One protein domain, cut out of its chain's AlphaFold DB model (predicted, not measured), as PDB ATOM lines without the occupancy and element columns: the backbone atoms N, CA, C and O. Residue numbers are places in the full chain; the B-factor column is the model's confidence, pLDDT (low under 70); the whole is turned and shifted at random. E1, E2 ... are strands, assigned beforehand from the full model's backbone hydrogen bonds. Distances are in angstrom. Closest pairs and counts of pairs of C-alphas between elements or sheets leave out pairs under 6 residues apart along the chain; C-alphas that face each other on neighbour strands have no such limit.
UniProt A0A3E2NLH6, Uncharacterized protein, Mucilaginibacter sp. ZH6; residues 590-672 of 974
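Overview. This is residues 590 to 672 of the 974 residues of an uncharacterized protein of Mucilaginibacter sp. ZH6 (UniProt A0A3E2NLH6). Little regular structure: long loops surround one strongly twisted, curled antiparallel sheet, order E1 E4 E3 E2, and the unnamed stretch 590 to 608 pairs briefly with E1. The 83 printed residues have no named helix and four strands, E1 to E4 along the chain, holding 26 residues: all strand. The whole is compact, radius of gyration of the C-alphas 12.2 A, spanning 36 by 25 by 21 A.

Arrangement. Edge strand E1, residues 609 to 612, neighbours E4, residues 653 to 661, at 115 degrees; N 610 and O 654 are 2.9 A apart. E2, residues 624 to 628, forms a hairpin with E3, residues 639 to 646; N 625 and O 641 are 2.9 A apart. E3 and E4 form another; N 640 and O 660 are 2.8 A apart. E2 E3 E4 are a meander, each strand antiparallel to the one before; E1 beside E4 completes a Greek key. E4 bends by 57 degrees at residue 657.

Along the chain. E1 begins at C-alpha 609 (180.957, 159.439, 156.329) and measures 10.0 A, E2 12.9 A, E3 19.3 A. E4, 22.3 A, ends at C-alpha 661 (190.264, 155.162, 142.555).

Size, cuts and confidence. The farthest C-alphas, Ser 635 and Gly 649, are 37.1 A apart. The printed part has no cut; E1 to E2 is a long link. pLDDT is under 70 in 29 residues, among them 590 to 600.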
ATOM      1  N   THR A 590     184.438 140.352 151.137       65.94
ATOM      2  CA  THR A 590     183.479 141.120 150.350       65.94
ATOM      3  C   THR A 590     182.149 140.982 151.061       65.94
ATOM      4  O   THR A 590     181.784 139.885 151.486       65.94
ATOM      5  N   PHE A 591     181.454 142.091 151.258       67.62
ATOM      6  CA  PHE A 591     180.095 142.059 151.764       67.62
ATOM      7  C   PHE A 591     179.189 142.826 150.812       67.62
ATOM      8  O   PHE A 591     179.479 143.964 150.441       67.62
ATOM      9  N   ASN A 592     178.091 142.170 150.447       58.50
ATOM     10  CA  ASN A 592     177.015 142.753 149.666       58.50
ATOM     11  C   ASN A 592     176.101 143.487 150.654       58.50
ATOM     12  O   ASN A 592     175.237 142.869 151.274       58.50
ATOM     13  N   GLY A 593     176.324 144.782 150.870       55.50
ATOM     14  CA  GLY A 593     175.458 145.558 151.749       55.50
ATOM     15  C   GLY A 593     175.866 147.016 151.906       55.50
ATOM     16  O   GLY A 593     177.041 147.370 151.923       55.50
ATOM     17  N   ILE A 594     174.820 147.833 151.987       52.94
ATOM     18  CA  ILE A 594     174.733 149.217 151.530       52.94
ATOM     19  C   ILE A 594     174.983 150.200 152.663       52.94
ATOM     20  O   ILE A 594     174.498 149.984 153.773       52.94
ATOM     21  N   GLY A 595     175.656 151.311 152.337       56.03
ATOM     22  CA  GLY A 595     175.685 152.481 153.200       56.03
ATOM     23  C   GLY A 595     174.928 153.705 152.702       56.03
ATOM     24  O   GLY A 595     174.830 153.949 151.506       56.03
ATOM     25  N   SER A 596     174.389 154.490 153.636       60.72
ATOM     26  CA  SER A 596     173.812 155.813 153.360       60.72
ATOM     27  C   SER A 596     174.863 156.914 153.529       60.72
ATOM     28  O   SER A 596     175.725 156.816 154.407       60.72
ATOM     29  N   MET A 597     174.763 157.979 152.730       66.25
ATOM     30  CA  MET A 597     175.602 159.178 152.825       66.25
ATOM     31  C   MET A 597     174.743 160.446 152.972       66.25
ATOM     32  O   MET A 597     173.656 160.495 152.396       66.25
ATOM     33  N   PRO A 598     175.230 161.483 153.678       66.56
ATOM     34  CA  PRO A 598     174.669 162.834 153.655       66.56
ATOM     35  C   PRO A 598     174.362 163.379 152.252       66.56
ATOM     36  O   PRO A 598     175.162 163.267 151.321       66.56
ATOM     37  N   ASN A 599     173.225 164.065 152.128       63.22
ATOM     38  CA  ASN A 599     172.722 164.662 150.886       63.22
ATOM     39  C   ASN A 599     173.615 165.799 150.366       63.22
ATOM     40  O   ASN A 599     173.529 166.151 149.188       63.22
ATOM     41  N   THR A 600     174.466 166.357 151.232       64.69
ATOM     42  CA  THR A 600     175.369 167.483 150.960       64.69
ATOM     43  C   THR A 600     176.595 167.122 150.124       64.69
ATOM     44  O   THR A 600     177.241 168.024 149.591       64.69
ATOM     45  N   TYR A 601     176.951 165.842 150.005       71.50
ATOM     46  CA  TYR A 601     178.110 165.448 149.205       71.50
ATOM     47  C   TYR A 601     177.772 165.484 147.712       71.50
ATOM     48  O   TYR A 601     176.820 164.850 147.256       71.50
ATOM     49  N   SER A 602     178.556 166.255 146.958       69.25
ATOM     50  CA  SER A 602     178.385 166.479 145.513       69.25
ATOM     51  C   SER A 602     179.604 166.055 144.687       69.25
ATOM     52  O   SER A 602     179.541 166.041 143.459       69.25
ATOM     53  N   SER A 603     180.699 165.667 145.343       79.19
ATOM     54  CA  SER A 603     181.949 165.239 144.716       79.19
ATOM     55  C   SER A 603     182.565 164.056 145.470       79.19
ATOM     56  O   SER A 603     182.330 163.872 146.663       79.19
ATOM     57  N   LEU A 604     183.360 163.240 144.774       80.44
ATOM     58  CA  LEU A 604     183.957 162.016 145.329       80.44
ATOM     59  C   LEU A 604     184.938 162.278 146.481       80.44
ATOM     60  O   LEU A 604     185.046 161.471 147.398       80.44
ATOM     61  N   ASP A 605     185.648 163.404 146.439       82.94
ATOM     62  CA  ASP A 605     186.660 163.812 147.416       82.94
ATOM     63  C   ASP A 605     186.068 164.396 148.710       82.94
ATOM     64  O   ASP A 605     186.758 164.447 149.728       82.94
ATOM     65  N   THR A 606     184.793 164.800 148.700       81.69
ATOM     66  CA  THR A 606     184.119 165.392 149.871       81.69
ATOM     67  C   THR A 606     183.406 164.371 150.755       81.69
ATOM     68  O   THR A 606     183.004 164.717 151.866       81.69
ATOM     69  N   ILE A 607     183.283 163.116 150.314       80.25
ATOM     70  CA  ILE A 607     182.634 162.046 151.079       80.25
ATOM     71  C   ILE A 607     183.432 161.779 152.357       80.25
ATOM     72  O   ILE A 607     184.565 161.312 152.291       80.25
ATOM     73  N   SER A 608     182.842 162.023 153.528       81.94
ATOM     74  CA  SER A 608     183.542 161.853 154.811       81.94
ATOM     75  C   SER A 608     182.862 160.911 155.803       81.94
ATOM     76  O   SER A 608     183.413 160.656 156.875       81.94
ATOM     77  N   GLN A 609     181.712 160.332 155.450       80.12
ATOM     78  CA  GLN A 609     180.957 159.439 156.329       80.12
ATOM     79  C   GLN A 609     180.172 158.379 155.547       80.12
ATOM     80  O   GLN A 609     179.636 158.658 154.476       80.12
ATOM     81  N   LEU A 610     180.083 157.177 156.121       75.94
ATOM     82  CA  LEU A 610     179.257 156.054 155.680       75.94
ATOM     83  C   LEU A 610     178.483 155.489 156.874       75.94
ATOM     84  O   LEU A 610     178.987 155.478 157.994       75.94
ATOM     85  N   THR A 611     177.281 154.973 156.633       68.94
ATOM     86  CA  THR A 611     176.526 154.177 157.620       68.94
ATOM     87  C   THR A 611     176.457 152.729 157.140       68.94
ATOM     88  O   THR A 611     176.042 152.544 156.015       68.94
ATOM     89  N   ILE A 612     176.869 151.707 157.892       64.50
ATOM     90  CA  ILE A 612     176.999 150.307 157.451       64.50
ATOM     91  C   ILE A 612     176.307 149.377 158.457       64.50
ATOM     92  O   ILE A 612     176.559 149.473 159.650       64.50
ATOM     93  N   THR A 613     175.484 148.432 157.997       58.53
ATOM     94  CA  THR A 613     174.684 147.558 158.875       58.53
ATOM     95  C   THR A 613     175.483 146.465 159.590       58.53
ATOM     96  O   THR A 613     176.056 145.590 158.938       58.53
ATOM     97  N   THR A 614     175.431 146.433 160.929       50.50
ATOM     98  CA  THR A 614     175.766 145.296 161.831       50.50
ATOM     99  C   THR A 614     177.175 144.692 161.730       50.50
ATOM    100  O   THR A 614     177.445 143.652 162.323       50.50
ATOM    101  N   LEU A 615     178.106 145.330 161.017       53.75
ATOM    102  CA  LEU A 615     179.467 144.821 160.798       53.75
ATOM    103  C   LEU A 615     180.565 145.779 161.273       53.75
ATOM    104  O   LEU A 615     181.712 145.626 160.873       53.75
ATOM    105  N   ALA A 616     180.254 146.752 162.128       48.69
ATOM    106  CA  ALA A 616     181.234 147.705 162.662       48.69
ATOM    107  C   ALA A 616     182.479 147.060 163.279       48.69
ATOM    108  O   ALA A 616     183.566 147.618 163.195       48.69
ATOM    109  N   GLU A 617     182.337 145.857 163.839       51.62
ATOM    110  CA  GLU A 617     183.456 145.072 164.367       51.62
ATOM    111  C   GLU A 617     184.465 144.640 163.283       51.62
ATOM    112  O   GLU A 617     185.591 144.266 163.608       51.62
ATOM    113  N   LYS A 618     184.101 144.722 161.992       59.75
ATOM    114  CA  LYS A 618     184.992 144.467 160.847       59.75
ATOM    115  C   LYS A 618     185.841 145.673 160.446       59.75
ATOM    116  O   LYS A 618     186.806 145.484 159.698       59.75
ATOM    117  N   PHE A 619     185.498 146.885 160.894       69.81
ATOM    118  CA  PHE A 619     186.235 148.100 160.546       69.81
ATOM    119  C   PHE A 619     187.046 148.620 161.726       69.81
ATOM    120  O   PHE A 619     186.564 148.751 162.843       69.81
ATOM    121  N   ASN A 620     188.293 148.970 161.457       70.00
ATOM    122  CA  ASN A 620     189.201 149.569 162.419       70.00
ATOM    123  C   ASN A 620     189.670 150.927 161.904       70.00
ATOM    124  O   ASN A 620     189.702 151.172 160.697       70.00
ATOM    125  N   PHE A 621     190.092 151.801 162.818       72.25
ATOM    126  CA  PHE A 621     190.774 153.041 162.452       72.25
ATOM    127  C   PHE A 621     191.952 152.760 161.499       72.25
ATOM    128  O   PHE A 621     192.668 151.777 161.676       72.25
ATOM    129  N   ASN A 622     192.144 153.626 160.500       72.50
ATOM    130  CA  ASN A 622     193.120 153.528 159.407       72.50
ATOM    131  C   ASN A 622     192.936 152.393 158.388       72.50
ATOM    132  O   ASN A 622     193.638 152.416 157.371       72.50
ATOM    133  N   GLN A 623     191.994 151.467 158.580       76.31
ATOM    134  CA  GLN A 623     191.718 150.411 157.604       76.31
ATOM    135  C   GLN A 623     191.333 151.014 156.249       76.31
ATOM    136  O   GLN A 623     190.583 151.993 156.181       76.31
ATOM    137  N   LYS A 624     191.857 150.444 155.162       81.44
ATOM    138  CA  LYS A 624     191.498 150.845 153.799       81.44
ATOM    139  C   LYS A 624     190.501 149.853 153.226       81.44
ATOM    140  O   LYS A 624     190.697 148.644 153.320       81.44
ATOM    141  N   ILE A 625     189.460 150.378 152.604       81.75
ATOM    142  CA  ILE A 625     188.420 149.589 151.953       81.75
ATOM    143  C   ILE A 625     188.161 150.151 150.564       81.75
ATOM    144  O   ILE A 625     188.441 151.319 150.277       81.75
ATOM    145  N   LYS A 626     187.616 149.308 149.702       86.56
ATOM    146  CA  LYS A 626     187.162 149.677 148.375       86.56
ATOM    147  C   LYS A 626     185.634 149.722 148.371       86.56
ATOM    148  O   LYS A 626     184.983 148.744 148.733       86.56
ATOM    149  N   LEU A 627     185.085 150.862 147.972       85.56
ATOM    150  CA  LEU A 627     183.670 151.058 147.676       85.56
ATOM    151  C   LEU A 627     183.473 150.740 146.194       85.56
ATOM    152  O   LEU A 627     183.922 151.499 145.332       85.56
ATOM    153  N   LEU A 628     182.878 149.590 145.898       83.06
ATOM    154  CA  LEU A 628     182.739 149.088 144.535       83.06
ATOM    155  C   LEU A 628     181.656 149.854 143.773       83.06
ATOM    156  O   LEU A 628     180.612 150.190 144.335       83.06
ATOM    157  N   ASN A 629     181.887 150.077 142.478       80.06
ATOM    158  CA  ASN A 629     180.915 150.651 141.537       80.06
ATOM    159  C   ASN A 629     180.374 152.056 141.898       80.06
ATOM    160  O   ASN A 629     179.317 152.460 141.410       80.06
ATOM    161  N   LEU A 630     181.096 152.815 142.729       81.25
ATOM    162  CA  LEU A 630     180.728 154.162 143.173       81.25
ATOM    163  C   LEU A 630     181.113 155.278 142.184       81.25
ATOM    164  O   LEU A 630     180.625 156.396 142.315       81.25
ATOM    165  N   VAL A 631     181.981 155.023 141.205       86.44
ATOM    166  CA  VAL A 631     182.583 156.047 140.326       86.44
ATOM    167  C   VAL A 631     182.181 155.831 138.866       86.44
ATOM    168  O   VAL A 631     182.146 154.703 138.380       86.44
ATOM    169  N   SER A 632     181.853 156.911 138.155       85.69
ATOM    170  CA  SER A 632     181.560 156.902 136.716       85.69
ATOM    171  C   SER A 632     182.395 157.941 135.967       85.69
ATOM    172  O   SER A 632     182.770 158.979 136.518       85.69
ATOM    173  N   GLY A 633     182.701 157.660 134.696       87.81
ATOM    174  CA  GLY A 633     183.507 158.554 133.857       87.81
ATOM    175  C   GLY A 633     184.983 158.654 134.267       87.81
ATOM    176  O   GLY A 633     185.621 159.655 133.960       87.81
ATOM    177  N   ALA A 634     185.517 157.642 134.960       90.38
ATOM    178  CA  ALA A 634     186.922 157.549 135.361       90.38
ATOM    179  C   ALA A 634     187.533 156.186 134.984       90.38
ATOM    180  O   ALA A 634     186.846 155.325 134.434       90.38
ATOM    181  N   SER A 635     188.824 155.986 135.272       90.44
ATOM    182  CA  SER A 635     189.564 154.765 134.912       90.44
ATOM    183  C   SER A 635     189.182 153.528 135.733       90.44
ATOM    184  O   SER A 635     189.391 152.405 135.282       90.44
ATOM    185  N   SER A 636     188.567 153.718 136.902       91.31
ATOM    186  CA  SER A 636     187.989 152.652 137.719       91.31
ATOM    187  C   SER A 636     186.620 153.073 138.239       91.31
ATOM    188  O   SER A 636     186.395 154.241 138.558       91.31
ATOM    189  N   SER A 637     185.713 152.102 138.328       87.44
ATOM    190  CA  SER A 637     184.382 152.268 138.907       87.44
ATOM    191  C   SER A 637     184.385 152.292 140.434       87.44
ATOM    192  O   SER A 637     183.341 152.523 141.034       87.44
ATOM    193  N   ASP A 638     185.526 152.059 141.079       89.25
ATOM    194  CA  ASP A 638     185.601 151.878 142.525       89.25
ATOM    195  C   ASP A 638     186.339 153.042 143.193       89.25
ATOM    196  O   ASP A 638     187.247 153.638 142.609       89.25
ATOM    197  N   LEU A 639     185.997 153.329 144.449       89.12
ATOM    198  CA  LEU A 639     186.661 154.344 145.270       89.12
ATOM    199  C   LEU A 639     187.374 153.688 146.455       89.12
ATOM    200  O   LEU A 639     186.758 152.969 147.238       89.12
ATOM    201  N   VAL A 640     188.666 153.962 146.626       89.12
ATOM    202  CA  VAL A 640     189.426 153.540 147.809       89.12
ATOM    203  C   VAL A 640     189.307 154.606 148.887       89.12
ATOM    204  O   VAL A 640     189.651 155.772 148.671       89.12
ATOM    205  N   VAL A 641     188.864 154.195 150.071       87.06
ATOM    206  CA  VAL A 641     188.683 155.072 151.231       87.06
ATOM    207  C   VAL A 641     189.401 154.504 152.452       87.06
ATOM    208  O   VAL A 641     189.616 153.298 152.568       87.06
ATOM    209  N   GLN A 642     189.781 155.382 153.374       85.38
ATOM    210  CA  GLN A 642     190.387 155.035 154.655       85.38
ATOM    211  C   GLN A 642     189.438 155.366 155.801       85.38
ATOM    212  O   GLN A 642     188.895 156.466 155.830       85.38
ATOM    213  N   ILE A 643     189.296 154.471 156.777       80.81
ATOM    214  CA  ILE A 643     188.524 154.733 157.995       80.81
ATOM    215  C   ILE A 643     189.249 155.777 158.855       80.81
ATOM    216  O   ILE A 643     190.352 155.534 159.344       80.81
ATOM    217  N   SER A 644     188.633 156.943 159.042       76.44
ATOM    218  CA  SER A 644     189.200 158.093 159.759       76.44
ATOM    219  C   SER A 644     188.709 158.214 161.205       76.44
ATOM    220  O   SER A 644     189.349 158.885 162.006       76.44
ATOM    221  N   SER A 645     187.593 157.583 161.569       72.56
ATOM    222  CA  SER A 645     187.183 157.330 162.961       72.56
ATOM    223  C   SER A 645     185.962 156.409 163.005       72.56
ATOM    224  O   SER A 645     185.214 156.302 162.033       72.56
ATOM    225  N   LEU A 646     185.763 155.752 164.148       69.31
ATOM    226  CA  LEU A 646     184.569 154.964 164.455       69.31
ATOM    227  C   LEU A 646     183.697 155.770 165.424       69.31
ATOM    228  O   LEU A 646     184.214 156.310 166.406       69.31
ATOM    229  N   ASN A 647     182.395 155.884 165.161       62.09
ATOM    230  CA  ASN A 647     181.493 156.598 166.057       62.09
ATOM    231  C   ASN A 647     181.068 155.676 167.216       62.09
ATOM    232  O   ASN A 647     180.250 154.780 167.043       62.09
ATOM    233  N   TYR A 648     181.631 155.875 168.412       49.03
ATOM    234  CA  TYR A 648     181.448 154.975 169.566       49.03
ATOM    235  C   TYR A 648     180.002 154.878 170.104       49.03
ATOM    236  O   TYR A 648     179.730 154.004 170.921       49.03
ATOM    237  N   GLY A 649     179.084 155.756 169.672       48.44
ATOM    238  CA  GLY A 649     177.671 155.755 170.085       48.44
ATOM    239  C   GLY A 649     176.726 154.956 169.177       48.44
ATOM    240  O   GLY A 649     175.628 154.609 169.602       48.44
ATOM    241  N   SER A 650     177.145 154.641 167.948       52.78
ATOM    242  CA  SER A 650     176.444 153.719 167.052       52.78
ATOM    243  C   SER A 650     177.473 153.057 166.146       52.78
ATOM    244  O   SER A 650     178.055 153.707 165.275       52.78
ATOM    245  N   THR A 651     177.678 151.760 166.346       51.91
ATOM    246  CA  THR A 651     178.566 150.898 165.556       51.91
ATOM    247  C   THR A 651     178.380 151.095 164.050       51.91
ATOM    248  O   THR A 651     179.337 151.038 163.286       51.91
ATOM    249  N   ASP A 652     177.175 151.432 163.613       63.28
ATOM    250  CA  ASP A 652     176.856 151.518 162.199       63.28
ATOM    251  C   ASP A 652     177.415 152.769 161.497       63.28
ATOM    252  O   ASP A 652     177.391 152.801 160.280       63.28
ATOM    253  N   VAL A 653     177.962 153.789 162.178       70.38
ATOM    254  CA  VAL A 653     178.477 155.007 161.506       70.38
ATOM    255  C   VAL A 653     180.005 155.065 161.518       70.38
ATOM    256  O   VAL A 653     180.646 155.129 162.570       70.38
ATOM    257  N   VAL A 654     180.590 155.122 160.321       74.25
ATOM    258  CA  VAL A 654     182.036 155.143 160.102       74.25
ATOM    259  C   VAL A 654     182.429 156.401 159.336       74.25
ATOM    260  O   VAL A 654     181.927 156.667 158.243       74.25
ATOM    261  N   ASN A 655     183.359 157.175 159.891       80.69
ATOM    262  CA  ASN A 655     183.933 158.306 159.174       80.69
ATOM    263  C   ASN A 655     185.056 157.805 158.269       80.69
ATOM    264  O   ASN A 655     185.864 156.960 158.666       80.69
ATOM    265  N   ILE A 656     185.112 158.334 157.051       83.75
ATOM    266  CA  ILE A 656     186.059 157.912 156.019       83.75
ATOM    267  C   ILE A 656     186.803 159.093 155.400       83.75
ATOM    268  O   ILE A 656     186.425 160.251 155.557       83.75
ATOM    269  N   ARG A 657     187.897 158.790 154.705       87.81
ATOM    270  CA  ARG A 657     188.669 159.723 153.886       87.81
ATOM    271  C   ARG A 657     188.954 159.094 152.515       87.81
ATOM    272  O   ARG A 657     189.640 158.070 152.485       87.81
ATOM    273  N   PRO A 658     188.485 159.682 151.404       89.56
ATOM    274  CA  PRO A 658     188.816 159.234 150.054       89.56
ATOM    275  C   PRO A 658     190.321 159.338 149.785       89.56
ATOM    276  O   PRO A 658     190.959 160.305 150.202       89.56
ATOM    277  N   LEU A 659     190.897 158.332 149.119       88.06
ATOM    278  CA  LEU A 659     192.330 158.279 148.804       88.06
ATOM    279  C   LEU A 659     192.596 158.272 147.294       88.06
ATOM    280  O   LEU A 659     193.281 159.158 146.788       88.06
ATOM    281  N   THR A 660     192.083 157.267 146.585       91.50
ATOM    282  CA  THR A 660     192.341 157.009 145.156       91.50
ATOM    283  C   THR A 660     191.141 156.304 144.528       91.50
ATOM    284  O   THR A 660     190.235 155.864 145.237       91.50
ATOM    285  N   LEU A 661     191.147 156.128 143.209       90.88
ATOM    286  CA  LEU A 661     190.264 155.162 142.555       90.88
ATOM    287  C   LEU A 661     190.748 153.717 142.791       90.88
ATOM    288  O   LEU A 661     191.845 153.490 143.315       90.88
ATOM    289  N   GLY A 662     189.921 152.730 142.433       84.94
ATOM    290  CA  GLY A 662     190.166 151.299 142.658       84.94
ATOM    291  C   GLY A 662     191.396 150.715 141.967       84.94
ATOM    292  O   GLY A 662     191.889 149.673 142.398       84.94
ATOM    293  N   ASP A 663     191.890 151.387 140.928       86.06
ATOM    294  CA  ASP A 663     193.123 151.086 140.190       86.06
ATOM    295  C   ASP A 663     194.351 151.859 140.719       86.06
ATOM    296  O   ASP A 663     195.452 151.711 140.192       86.06
ATOM    297  N   GLY A 664     194.177 152.677 141.765       85.31
ATOM    298  CA  GLY A 664     195.226 153.495 142.378       85.31
ATOM    299  C   GLY A 664     195.440 154.870 141.736       85.31
ATOM    300  O   GLY A 664     196.289 155.626 142.209       85.31
ATOM    301  N   SER A 665     194.689 155.226 140.693       90.06
ATOM    302  CA  SER A 665     194.774 156.552 140.069       90.06
ATOM    303  C   SER A 665     194.198 157.669 140.970       90.06
ATOM    304  O   SER A 665     193.412 157.391 141.887       90.06
ATOM    305  N   PRO A 666     194.585 158.947 140.759       92.38
ATOM    306  CA  PRO A 666     194.006 160.076 141.488       92.38
ATOM    307  C   PRO A 666     192.480 160.142 141.347       92.38
ATOM    308  O   PRO A 666     191.928 159.805 140.300       92.38
ATOM    309  N   ILE A 667     191.804 160.625 142.394       90.94
ATOM    310  CA  ILE A 667     190.343 160.769 142.405       90.94
ATOM    311  C   ILE A 667     189.909 161.664 141.235       90.94
ATOM    312  O   ILE A 667     190.327 162.816 141.128       90.94
ATOM    313  N   SER A 668     189.076 161.116 140.353       88.69
ATOM    314  CA  SER A 668     188.520 161.781 139.173       88.69
ATOM    315  C   SER A 668     187.160 161.173 138.809       88.69
ATOM    316  O   SER A 668     186.717 160.212 139.440       88.69
ATOM    317  N   GLY A 669     186.486 161.743 137.808       86.50
ATOM    318  CA  GLY A 669     185.138 161.338 137.416       86.50
ATOM    319  C   GLY A 669     184.056 161.915 138.324       86.50
ATOM    320  O   GLY A 669     184.247 162.929 138.996       86.50
ATOM    321  N   THR A 670     182.893 161.278 138.312       82.81
ATOM    322  CA  THR A 670     181.723 161.687 139.098       82.81
ATOM    323  C   THR A 670     181.198 160.509 139.899       82.81
ATOM    324  O   THR A 670     181.477 159.353 139.571       82.81
ATOM    325  N   LEU A 671     180.440 160.791 140.956       75.69
ATOM    326  CA  LEU A 671     179.718 159.754 141.678       75.69
ATOM    327  C   LEU A 671     178.812 159.010 140.678       75.69
ATOM    328  O   LEU A 671     177.942 159.616 140.054       75.69
ATOM    329  N   SER A 672     179.075 157.720 140.467       67.50
ATOM    330  CA  SER A 672     178.235 156.845 139.654       67.50
ATOM    331  C   SER A 672     176.839 156.838 140.249       67.50
ATOM    332  O   SER A 672     176.687 156.723 141.463       67.50
TER     333      SER A 672